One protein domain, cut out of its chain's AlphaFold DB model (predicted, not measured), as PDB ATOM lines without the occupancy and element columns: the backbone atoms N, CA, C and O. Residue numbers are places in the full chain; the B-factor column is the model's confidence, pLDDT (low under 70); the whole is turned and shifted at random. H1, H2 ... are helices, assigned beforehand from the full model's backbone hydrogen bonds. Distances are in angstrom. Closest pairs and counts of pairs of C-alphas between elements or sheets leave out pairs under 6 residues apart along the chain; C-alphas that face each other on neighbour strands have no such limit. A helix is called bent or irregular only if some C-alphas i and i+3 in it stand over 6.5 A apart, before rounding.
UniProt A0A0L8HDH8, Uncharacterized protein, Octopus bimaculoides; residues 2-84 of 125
ATOM      1  N   ALA A   2     -11.972  66.090  29.867       64.62
ATOM      2  CA  ALA A   2     -10.579  65.754  30.217       64.62
ATOM      3  C   ALA A   2     -10.408  64.465  31.055       64.62
ATOM      4  O   ALA A   2      -9.545  63.647  30.752       64.62
ATOM      5  N   LEU A   3     -11.266  64.242  32.061       65.31
ATOM      6  CA  LEU A   3     -11.218  63.032  32.900       65.31
ATOM      7  C   LEU A   3     -11.461  61.741  32.098       65.31
ATOM      8  O   LEU A   3     -10.739  60.768  32.287       65.31
ATOM      9  N   ALA A   4     -12.416  61.763  31.163       63.28
ATOM     10  CA  ALA A   4     -12.737  60.623  30.302       63.28
ATOM     11  C   ALA A   4     -11.606  60.299  29.304       63.28
ATOM     12  O   ALA A   4     -11.314  59.134  29.058       63.28
ATOM     13  N   ASN A   5     -10.919  61.318  28.769       65.75
ATOM     14  CA  ASN A   5      -9.747  61.097  27.914       65.75
ATOM     15  C   ASN A   5      -8.583  60.465  28.689       65.75
ATOM     16  O   ASN A   5      -7.925  59.554  28.180       65.75
ATOM     17  N   ASN A   6      -8.342  60.917  29.922       66.50
ATOM     18  CA  ASN A   6      -7.279  60.366  30.761       66.50
ATOM     19  C   ASN A   6      -7.557  58.913  31.163       66.50
ATOM     20  O   ASN A   6      -6.625  58.111  31.160       66.50
ATOM     21  N   SER A   7      -8.811  58.558  31.461       67.81
ATOM     22  CA  SER A   7      -9.177  57.179  31.802       67.81
ATOM     23  C   SER A   7      -9.053  56.238  30.604       67.81
ATOM     24  O   SER A   7      -8.407  55.206  30.722       67.81
ATOM     25  N   ILE A   8      -9.570  56.616  29.428       69.88
ATOM     26  CA  ILE A   8      -9.488  55.791  28.207       69.88
ATOM     27  C   ILE A   8      -8.028  55.537  27.813       69.88
ATOM     28  O   ILE A   8      -7.640  54.412  27.513       69.88
ATOM     29  N   THR A   9      -7.191  56.573  27.869       70.81
ATOM     30  CA  THR A   9      -5.762  56.451  27.543       70.81
ATOM     31  C   THR A   9      -5.023  55.544  28.533       70.81
ATOM     32  O   THR A   9      -4.077  54.862  28.146       70.81
ATOM     33  N   ASN A  10      -5.424  55.539  29.807       78.19
ATOM     34  CA  ASN A  10      -4.818  54.684  30.827       78.19
ATOM     35  C   ASN A  10      -5.203  53.212  30.625       78.19
ATOM     36  O   ASN A  10      -4.319  52.361  30.592       78.19
ATOM     37  N   GLU A  11      -6.485  52.939  30.377       79.00
ATOM     38  CA  GLU A  11      -6.993  51.585  30.130       79.00
ATOM     39  C   GLU A  11      -6.347  50.954  28.889       79.00
ATOM     40  O   GLU A  11      -5.903  49.811  28.938       79.00
ATOM     41  N   ILE A  12      -6.188  51.717  27.800       82.12
ATOM     42  CA  ILE A  12      -5.500  51.239  26.587       82.12
ATOM     43  C   ILE A  12      -4.045  50.861  26.893       82.12
ATOM     44  O   ILE A  12      -3.583  49.798  26.486       82.12
ATOM     45  N   LYS A  13      -3.325  51.708  27.639       86.94
ATOM     46  CA  LYS A  13      -1.935  51.427  28.032       86.94
ATOM     47  C   LYS A  13      -1.838  50.209  28.945       86.94
ATOM     48  O   LYS A  13      -0.910  49.423  28.800       86.94
ATOM     49  N   LYS A  14      -2.785  50.049  29.871       88.69
ATOM     50  CA  LYS A  14      -2.838  48.898  30.775       88.69
ATOM     51  C   LYS A  14      -3.021  47.598  29.989       88.69
ATOM     52  O   LYS A  14      -2.292  46.638  30.230       88.69
ATOM     53  N   THR A  15      -3.936  47.590  29.022       92.31
ATOM     54  CA  THR A  15      -4.152  46.444  28.132       92.31
ATOM     55  C   THR A  15      -2.911  46.127  27.307       92.31
ATOM     56  O   THR A  15      -2.511  44.968  27.256       92.31
ATOM     57  N   ASP A  16      -2.262  47.133  26.717       93.81
ATOM     58  CA  ASP A  16      -1.053  46.926  25.911       93.81
ATOM     59  C   ASP A  16       0.081  46.292  26.733       93.81
ATOM     60  O   ASP A  16       0.660  45.284  26.332       93.81
ATOM     61  N   VAL A  17       0.320  46.801  27.947       94.94
ATOM     62  CA  VAL A  17       1.316  46.232  28.870       94.94
ATOM     63  C   VAL A  17       0.967  44.792  29.251       94.94
ATOM     64  O   VAL A  17       1.848  43.932  29.238       94.94
ATOM     65  N   ALA A  18      -0.298  44.494  29.560       95.94
ATOM     66  CA  ALA A  18      -0.722  43.132  29.883       95.94
ATOM     67  C   ALA A  18      -0.509  42.167  28.700       95.94
ATOM     68  O   ALA A  18      -0.059  41.038  28.896       95.94
ATOM     69  N   LEU A  19      -0.769  42.610  27.468       96.12
ATOM     70  CA  LEU A  19      -0.546  41.800  26.269       96.12
ATOM     71  C   LEU A  19       0.944  41.578  25.982       96.12
ATOM     72  O   LEU A  19       1.340  40.450  25.699       96.12
ATOM     73  N   GLN A  20       1.785  42.602  26.134       97.25
ATOM     74  CA  GLN A  20       3.236  42.439  25.990       97.25
ATOM     75  C   GLN A  20       3.811  41.491  27.049       97.25
ATOM     76  O   GLN A  20       4.646  40.640  26.741       97.25
ATOM     77  N   LEU A  21       3.339  41.589  28.296       97.50
ATOM     78  CA  LEU A  21       3.708  40.638  29.344       97.50
ATOM     79  C   LEU A  21       3.253  39.223  28.982       97.50
ATOM     80  O   LEU A  21       4.026  38.282  29.141       97.50
ATOM     81  N   PHE A  22       2.037  39.060  28.456       97.88
ATOM     82  CA  PHE A  22       1.543  37.764  27.993       97.88
ATOM     83  C   PHE A  22       2.461  37.137  26.941       97.88
ATOM     84  O   PHE A  22       2.815  35.962  27.061       97.88
ATOM     85  N   GLU A  23       2.885  37.910  25.944       97.62
ATOM     86  CA  GLU A  23       3.818  37.446  24.916       97.62
ATOM     87  C   GLU A  23       5.185  37.085  25.508       97.62
ATOM     88  O   GLU A  23       5.722  36.018  25.206       97.62
ATOM     89  N   ALA A  24       5.714  37.911  26.415       97.69
ATOM     90  CA  ALA A  24       6.985  37.648  27.085       97.69
ATOM     91  C   ALA A  24       6.944  36.361  27.926       97.69
ATOM     92  O   ALA A  24       7.833  35.521  27.802       97.69
ATOM     93  N   TYR A  25       5.903  36.158  28.741       97.56
ATOM     94  CA  TYR A  25       5.733  34.924  29.514       97.56
ATOM     95  C   TYR A  25       5.564  33.707  28.603       97.56
ATOM     96  O   TYR A  25       6.195  32.676  28.846       97.56
ATOM     97  N   SER A  26       4.792  33.836  27.523       96.81
ATOM     98  CA  SER A  26       4.620  32.764  26.534       96.81
ATOM     99  C   SER A  26       5.958  32.377  25.899       96.81
ATOM    100  O   SER A  26       6.267  31.193  25.787       96.81
ATOM    101  N   ALA A  27       6.804  33.351  25.558       96.75
ATOM    102  CA  ALA A  27       8.148  33.100  25.043       96.75
ATOM    103  C   ALA A  27       9.090  32.503  26.105       96.75
ATOM    104  O   ALA A  27       9.875  31.611  25.801       96.75
ATOM    105  N   MET A  28       9.003  32.935  27.365       94.00
ATOM    106  CA  MET A  28       9.809  32.367  28.454       94.00
ATOM    107  C   MET A  28       9.428  30.921  28.795       94.00
ATOM    108  O   MET A  28      10.258  30.196  29.340       94.00
ATOM    109  N   SER A  29       8.213  30.477  28.463       92.81
ATOM    110  CA  SER A  29       7.756  29.110  28.749       92.81
ATOM    111  C   SER A  29       8.619  28.022  28.097       92.81
ATOM    112  O   SER A  29       8.759  26.936  28.653       92.81
ATOM    113  N   CYS A  30       9.273  28.327  26.969       93.06
ATOM    114  CA  CYS A  30      10.175  27.402  26.279       93.06
ATOM    115  C   CYS A  30      11.637  27.488  26.754       93.06
ATOM    116  O   CYS A  30      12.499  26.775  26.238       93.06
ATOM    117  N   CYS A  31      11.936  28.351  27.727       93.56
ATOM    118  CA  CYS A  31      13.272  28.507  28.289       93.56
ATOM    119  C   CYS A  31      13.477  27.603  29.510       93.56
ATOM    120  O   CYS A  31      12.559  27.321  30.282       93.56
ATOM    121  N   PHE A  32      14.725  27.188  29.735       94.12
ATOM    122  CA  PHE A  32      15.095  26.535  30.985       94.12
ATOM    123  C   PHE A  32      15.137  27.571  32.116       94.12
ATOM    124  O   PHE A  32      15.978  28.470  32.118       94.12
ATOM    125  N   ILE A  33      14.230  27.433  33.084       94.12
ATOM    126  CA  ILE A  33      14.123  28.292  34.267       94.12
ATOM    127  C   ILE A  33      14.252  27.403  35.501       94.12
ATOM    128  O   ILE A  33      13.482  26.448  35.651       94.12
ATOM    129  N   ASN A  34      15.213  27.726  36.370       95.25
ATOM    130  CA  ASN A  34      15.434  26.991  37.614       95.25
ATOM    131  C   ASN A  34      14.268  27.171  38.599       95.25
ATOM    132  O   ASN A  34      13.532  28.157  38.545       95.25
ATOM    133  N   ASP A  35      14.125  26.226  39.523       96.06
ATOM    134  CA  ASP A  35      12.979  26.162  40.431       96.06
ATOM    135  C   ASP A  35      12.866  27.367  41.371       96.06
ATOM    136  O   ASP A  35      11.760  27.841  41.631       96.06
ATOM    137  N   GLN A  36      13.995  27.915  41.823       96.31
ATOM    138  CA  GLN A  36      14.001  29.111  42.661       96.31
ATOM    139  C   GLN A  36      13.396  30.305  41.905       96.31
ATOM    140  O   GLN A  36      12.475  30.949  42.400       96.31
ATOM    141  N   LEU A  37      13.838  30.556  40.671       96.38
ATOM    142  CA  LEU A  37      13.332  31.653  39.848       96.38
ATOM    143  C   LEU A  37      11.865  31.437  39.446       96.38
ATOM    144  O   LEU A  37      11.089  32.394  39.366       96.38
ATOM    145  N   VAL A  38      11.456  30.179  39.244       96.88
ATOM    146  CA  VAL A  38      10.043  29.842  39.037       96.88
ATOM    147  C   VAL A  38       9.205  30.246  40.254       96.88
ATOM    148  O   VAL A  38       8.146  30.855  40.097       96.88
ATOM    149  N   GLN A  39       9.678  29.927  41.460       97.19
ATOM    150  CA  GLN A  39       8.966  30.189  42.707       97.19
ATOM    151  C   GLN A  39       8.939  31.679  43.081       97.19
ATOM    152  O   GLN A  39       7.897  32.173  43.512       97.19
ATOM    153  N   GLU A  40      10.061  32.382  42.926       97.06
ATOM    154  CA  GLU A  40      10.228  33.767  43.384       97.06
ATOM    155  C   GLU A  40       9.701  34.807  42.389       97.06
ATOM    156  O   GLU A  40       9.233  35.862  42.811       97.06
ATOM    157  N   ALA A  41       9.749  34.520  41.083       96.12
ATOM    158  CA  ALA A  41       9.411  35.500  40.050       96.12
ATOM    159  C   ALA A  41       8.305  35.022  39.103       96.12
ATOM    160  O   ALA A  41       7.288  35.707  38.966       96.12
ATOM    161  N   MET A  42       8.461  33.847  38.476       97.12
ATOM    162  CA  MET A  42       7.530  33.431  37.414       97.12
ATOM    163  C   MET A  42       6.114  33.214  37.938       97.12
ATOM    164  O   MET A  42       5.173  33.783  37.398       97.12
ATOM    165  N   LEU A  43       5.936  32.412  38.992       98.00
ATOM    166  CA  LEU A  43       4.604  32.100  39.513       98.00
ATOM    167  C   LEU A  43       3.866  33.337  40.054       98.00
ATOM    168  O   LEU A  43       2.699  33.514  39.698       98.00
ATOM    169  N   PRO A  44       4.481  34.211  40.878       98.25
ATOM    170  CA  PRO A  44       3.851  35.471  41.268       98.25
ATOM    171  C   PRO A  44       3.457  36.326  40.060       98.25
ATOM    172  O   PRO A  44       2.314  36.770  39.977       98.25
ATOM    173  N   GLY A  45       4.367  36.498  39.099       97.75
ATOM    174  CA  GLY A  45       4.125  37.307  37.908       97.75
ATOM    175  C   GLY A  45       2.985  36.777  37.037       97.75
ATOM    176  O   GLY A  45       2.089  37.537  36.672       97.75
ATOM    177  N   LEU A  46       2.949  35.465  36.788       98.06
ATOM    178  CA  LEU A  46       1.859  34.806  36.068       98.06
ATOM    179  C   LEU A  46       0.512  34.969  36.785       98.06
ATOM    180  O   LEU A  46      -0.504  35.193  36.131       98.06
ATOM    181  N   ARG A  47       0.476  34.892  38.124       98.31
ATOM    182  CA  ARG A  47      -0.765  35.070  38.901       98.31
ATOM    183  C   ARG A  47      -1.310  36.493  38.802       98.31
ATOM    184  O   ARG A  47      -2.518  36.645  38.625       98.31
ATOM    185  N   TYR A  48      -0.442  37.503  38.891       97.81
ATOM    186  CA  TYR A  48      -0.846  38.898  38.696       97.81
ATOM    187  C   TYR A  48      -1.336  39.136  37.268       97.81
ATOM    188  O   TYR A  48      -2.431  39.660  37.075       97.81
ATOM    189  N   LEU A  49      -0.586  38.660  36.271       97.69
ATOM    190  CA  LEU A  49      -0.968  38.817  34.873       97.69
ATOM    191  C   LEU A  49      -2.300  38.125  34.555       97.69
ATOM    192  O   LEU A  49      -3.140  38.697  33.870       97.69
ATOM    193  N   ARG A  50      -2.538  36.923  35.090       97.75
ATOM    194  CA  ARG A  50      -3.817  36.213  34.941       97.75
ATOM    195  C   ARG A  50      -4.996  37.044  35.465       97.75
ATOM    196  O   ARG A  50      -6.042  37.075  34.827       97.75
ATOM    197  N   GLN A  51      -4.829  37.725  36.601       97.12
ATOM    198  CA  GLN A  51      -5.862  38.597  37.171       97.12
ATOM    199  C   GLN A  51      -6.133  39.834  36.302       97.12
ATOM    200  O   GLN A  51      -7.282  40.263  36.190       97.12
ATOM    201  N   ASP A  52      -5.101  40.414  35.689       95.06
ATOM    202  CA  ASP A  52      -5.296  41.510  34.737       95.06
ATOM    203  C   ASP A  52      -5.992  41.007  33.462       95.06
ATOM    204  O   ASP A  52      -6.981  41.590  33.017       95.06
ATOM    205  N   LEU A  53      -5.560  39.868  32.913       96.31
ATOM    206  CA  LEU A  53      -6.156  39.285  31.709       96.31
ATOM    207  C   LEU A  53      -7.599  38.822  31.917       96.31
ATOM    208  O   LEU A  53      -8.381  38.914  30.978       96.31
ATOM    209  N   SER A  54      -8.007  38.412  33.122       95.62
ATOM    210  CA  SER A  54      -9.405  38.031  33.365       95.62
ATOM    211  C   SER A  54     -10.390  39.180  33.116       95.62
ATOM    212  O   SER A  54     -11.560  38.934  32.838       95.62
ATOM    213  N   GLN A  55      -9.933  40.430  33.245       92.06
ATOM    214  CA  GLN A  55     -10.740  41.628  32.991       92.06
ATOM    215  C   GLN A  55     -10.505  42.199  31.590       92.06
ATOM    216  O   GLN A  55     -11.431  42.740  30.993       92.06
ATOM    217  N   LEU A  56      -9.275  42.094  31.077       92.25
ATOM    218  CA  LEU A  56      -8.852  42.778  29.851       92.25
ATOM    219  C   LEU A  56      -8.928  41.897  28.594       92.25
ATOM    220  O   LEU A  56      -9.222  42.405  27.516       92.25
ATOM    221  N   ALA A  57      -8.640  40.599  28.714       91.19
ATOM    222  CA  ALA A  57      -8.571  39.645  27.604       91.19
ATOM    223  C   ALA A  57      -8.808  38.205  28.112       91.19
ATOM    224  O   ALA A  57      -7.860  37.415  28.211       91.19
ATOM    225  N   PRO A  58     -10.056  37.846  28.468       92.69
ATOM    226  CA  PRO A  58     -10.371  36.576  29.125       92.69
ATOM    227  C   PRO A  58     -10.012  35.350  28.274       92.69
ATOM    228  O   PRO A  58      -9.686  34.303  28.821       92.69
ATOM    229  N   GLU A  59      -9.971  35.482  26.947       93.25
ATOM    230  CA  GLU A  59      -9.509  34.420  26.041       93.25
ATOM    231  C   GLU A  59      -8.041  34.000  26.268       93.25
ATOM    232  O   GLU A  59      -7.652  32.887  25.925       93.25
ATOM    233  N   ARG A  60      -7.216  34.880  26.851       93.56
ATOM    234  CA  ARG A  60      -5.788  34.644  27.128       93.56
ATOM    235  C   ARG A  60      -5.538  34.167  28.558       93.56
ATOM    236  O   ARG A  60      -4.448  33.684  28.864       93.56
ATOM    237  N   GLU A  61      -6.536  34.288  29.430       96.38
ATOM    238  CA  GLU A  61      -6.463  33.894  30.841       96.38
ATOM    239  C   GLU A  61      -6.238  32.385  30.999       96.38
ATOM    240  O   GLU A  61      -5.424  31.972  31.827       96.38
ATOM    241  N   GLU A  62      -6.866  31.569  30.148       95.75
ATOM    242  CA  GLU A  62      -6.763  30.105  30.192       95.75
ATOM    243  C   GLU A  62      -5.326  29.611  29.955       95.75
ATOM    244  O   GLU A  62      -4.848  28.682  30.617       95.75
ATOM    245  N   VAL A  63      -4.602  30.276  29.051       96.44
ATOM    246  CA  VAL A  63      -3.192  29.978  28.772       96.44
ATOM    247  C   VAL A  63      -2.349  30.252  30.017       96.44
ATOM    248  O   VAL A  63      -1.585  29.388  30.443       96.44
ATOM    249  N   MET A  64      -2.545  31.403  30.668       97.12
ATOM    250  CA  MET A  64      -1.834  31.736  31.908       97.12
ATOM    251  C   MET A  64      -2.179  30.774  33.047       97.12
ATOM    252  O   MET A  64      -1.290  30.325  33.771       97.12
ATOM    253  N   SER A  65      -3.451  30.393  33.176       97.81
ATOM    254  CA  SER A  65      -3.905  29.361  34.113       97.81
ATOM    255  C   SER A  65      -3.196  28.023  33.892       97.81
ATOM    256  O   SER A  65      -2.803  27.363  34.856       97.81
ATOM    257  N   SER A  66      -3.009  27.625  32.635       97.62
ATOM    258  CA  SER A  66      -2.317  26.383  32.279       97.62
ATOM    259  C   SER A  66      -0.826  26.449  32.608       97.62
ATOM    260  O   SER A  66      -0.300  25.526  33.228       97.62
ATOM    261  N   MET A  67      -0.168  27.570  32.299       97.62
ATOM    262  CA  MET A  67       1.241  27.789  32.644       97.62
ATOM    263  C   MET A  67       1.479  27.750  34.158       97.62
ATOM    264  O   MET A  67       2.439  27.138  34.616       97.62
ATOM    265  N   ILE A  68       0.595  28.364  34.954       98.25
ATOM    266  CA  ILE A  68       0.688  28.321  36.423       98.25
ATOM    267  C   ILE A  68       0.643  26.873  36.917       98.25
ATOM    268  O   ILE A  68       1.523  26.469  37.673       98.25
ATOM    269  N   LYS A  69      -0.334  26.083  36.450       98.19
ATOM    270  CA  LYS A  69      -0.472  24.671  36.837       98.19
ATOM    271  C   LYS A  69       0.761  23.850  36.465       98.19
ATOM    272  O   LYS A  69       1.204  23.028  37.261       98.19
ATOM    273  N   GLU A  70       1.322  24.076  35.279       96.25
ATOM    274  CA  GLU A  70       2.528  23.381  34.822       96.25
ATOM    275  C   GLU A  70       3.737  23.702  35.709       96.25
ATOM    276  O   GLU A  70       4.430  22.792  36.170       96.25
ATOM    277  N   TYR A  71       3.969  24.981  36.017       96.69
ATOM    278  CA  TYR A  71       5.066  25.378  36.896       96.69
ATOM    279  C   TYR A  71       4.879  24.883  38.336       96.69
ATOM    280  O   TYR A  71       5.856  24.474  38.963       96.69
ATOM    281  N   GLU A  72       3.653  24.871  38.862       96.94
ATOM    282  CA  GLU A  72       3.354  24.306  40.184       96.94
ATOM    283  C   GLU A  72       3.621  22.795  40.228       96.94
ATOM    284  O   GLU A  72       4.295  22.323  41.147       96.94
ATOM    285  N   ALA A  73       3.174  22.050  39.212       95.88
ATOM    286  CA  ALA A  73       3.435  20.617  39.093       95.88
ATOM    287  C   ALA A  73       4.935  20.315  38.956       95.88
ATOM    288  O   ALA A  73       5.440  19.382  39.583       95.88
ATOM    289  N   LYS A  74       5.666  21.133  38.189       93.94
ATOM    290  CA  LYS A  74       7.122  21.019  38.049       93.94
ATOM    291  C   LYS A  74       7.831  21.174  39.397       93.94
ATOM    292  O   LYS A  74       8.662  20.340  39.743       93.94
ATOM    293  N   LEU A  75       7.469  22.194  40.179       94.56
ATOM    294  CA  LEU A  75       8.056  22.419  41.504       94.56
ATOM    295  C   LEU A  75       7.734  21.294  42.495       94.56
ATOM    296  O   LEU A  75       8.561  20.981  43.350       94.56
ATOM    297  N   ASP A  76       6.538  20.707  42.422       93.00
ATOM    298  CA  ASP A  76       6.170  19.567  43.266       93.00
ATOM    299  C   ASP A  76       6.996  18.316  42.924       93.00
ATOM    300  O   ASP A  76       7.560  17.675  43.817       93.00
ATOM    301  N   ALA A  77       7.177  18.034  41.628       91.00
ATOM    302  CA  ALA A  77       7.998  16.923  41.151       91.00
ATOM    303  C   ALA A  77       9.461  17.030  41.621       91.00
ATOM    304  O   ALA A  77      10.014  16.051  42.130       91.00
ATOM    305  N   SER A  78      10.066  18.221  41.534       87.56
ATOM    306  CA  SER A  78      11.429  18.463  42.029       87.56
ATOM    307  C   SER A  78      11.553  18.226  43.537       87.56
ATOM    308  O   SER A  78      12.490  17.577  44.000       87.56
ATOM    309  N   LYS A  79      10.569  18.682  44.323       84.25
ATOM    310  CA  LYS A  79      10.540  18.472  45.782       84.25
ATOM    311  C   LYS A  79      10.362  17.005  46.168       84.25
ATOM    312  O   LYS A  79      10.802  16.610  47.246       84.25
ATOM    313  N   SER A  80       9.686  16.213  45.339       77.75
ATOM    314  CA  SER A  80       9.517  14.770  45.546       77.75
ATOM    315  C   SER A  80      10.830  14.003  45.323       77.75
ATOM    316  O   SER A  80      11.173  13.115  46.109       77.75
ATOM    317  N   LEU A  81      11.615  14.408  44.316       74.00
ATOM    318  CA  LEU A  81      12.962  13.875  44.073       74.00
ATOM    319  C   LEU A  81      13.911  14.172  45.244       74.00
ATOM    320  O   LEU A  81      14.560  13.261  45.753       74.00
ATOM    321  N   GLU A  82      13.920  15.414  45.732       62.00
ATOM    322  CA  GLU A  82      14.765  15.845  46.860       62.00
ATOM    323  C   GLU A  82      14.354  15.224  48.205       62.00
ATOM    324  O   GLU A  82      15.154  15.165  49.136       62.00
ATOM    325  N   ARG A  83      13.114  14.730  48.330       59.06
ATOM    326  CA  ARG A  83      12.661  13.954  49.499       59.06
ATOM    327  C   ARG A  83      13.009  12.469  49.421       59.06
ATOM    328  O   ARG A  83      12.759  11.746  50.383       59.06
ATOM    329  N   SER A  84      13.599  12.028  48.312       53.44
ATOM    330  CA  SER A  84      14.058  10.656  48.104       53.44
ATOM    331  C   SER A  84      15.588  10.480  48.182       53.44
ATOM    332  O   SER A  84      16.161   9.834  47.307       53.44
TER     333      SER A  84
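This is residues 2 to 84 of the 125 residues of an uncharacterized protein of Octopus bimaculoides (UniProt A0A0L8HDH8). A long, loose bundle of three helices runs up and down: H2 in the middle pairs side by side with H3, while H1 crosses H2 at a slant and reaches far past it. Residues 2 to 10 of H1 stick out at one end. The printed part has 83 residues with three named helices, H1, H2 and H3 in chain order, and no named strand; the class is all helix. The whole is loose, with a radius of gyration of the C-alphas of 15.9 A, a rod spanning 63 by 19 by 19 A.

Start with H1, residues 2 to 28, and go on to H2, residues 35 to 56: they form a helical hairpin, opposite ways at a steep tilt of 40 degrees. They touch through residues 15 to 25 of H1 and 46 to 56 of H2 alone; the closest C-alphas, of Thr 15 and Leu 56, are 6.2 A apart. H2 has a kink of 37 degrees near residue 42. Next comes H3, residues 58 to 82, which touches H2 in a second helical hairpin, opposite ways at a shallow tilt of 18 degrees. Their closest C-alphas, of Arg 50 and Glu 61, are 5.4 A apart. H1 and H3 are close but not clearly touching, with the C-alphas of Phe 22 and Met 64 closest at 7.9 A. Every O i to N i+4 pair is within hydrogen-bond range in H1, against 15 of 18 in H2 and 19 of 21 in H3.

Find C-alpha 2 at (-10.579, 65.754, 30.217); from there H1 runs 39.2 A to C-alpha 28. H2 begins at C-alpha 35, (12.979, 26.162, 40.431), and runs 29.4 A; it is irregular, with C-alphas 40 and 43 7.0 A apart. H3 runs 37.1 A to C-alpha 82 at (14.765, 15.845, 46.860); it is only just irregular, with C-alphas 59 and 62 6.6 A apart.

Look at Ala 2 and Ser 84, whose C-alphas are the two farthest apart, 63.0 A. The printed part has no cut; the link from H1 to H2 is short and that from H2 to H3 tight. The mean pLDDT of the printed part is 90.2, and residues 2 to 8 and 82 to 84 are under 70.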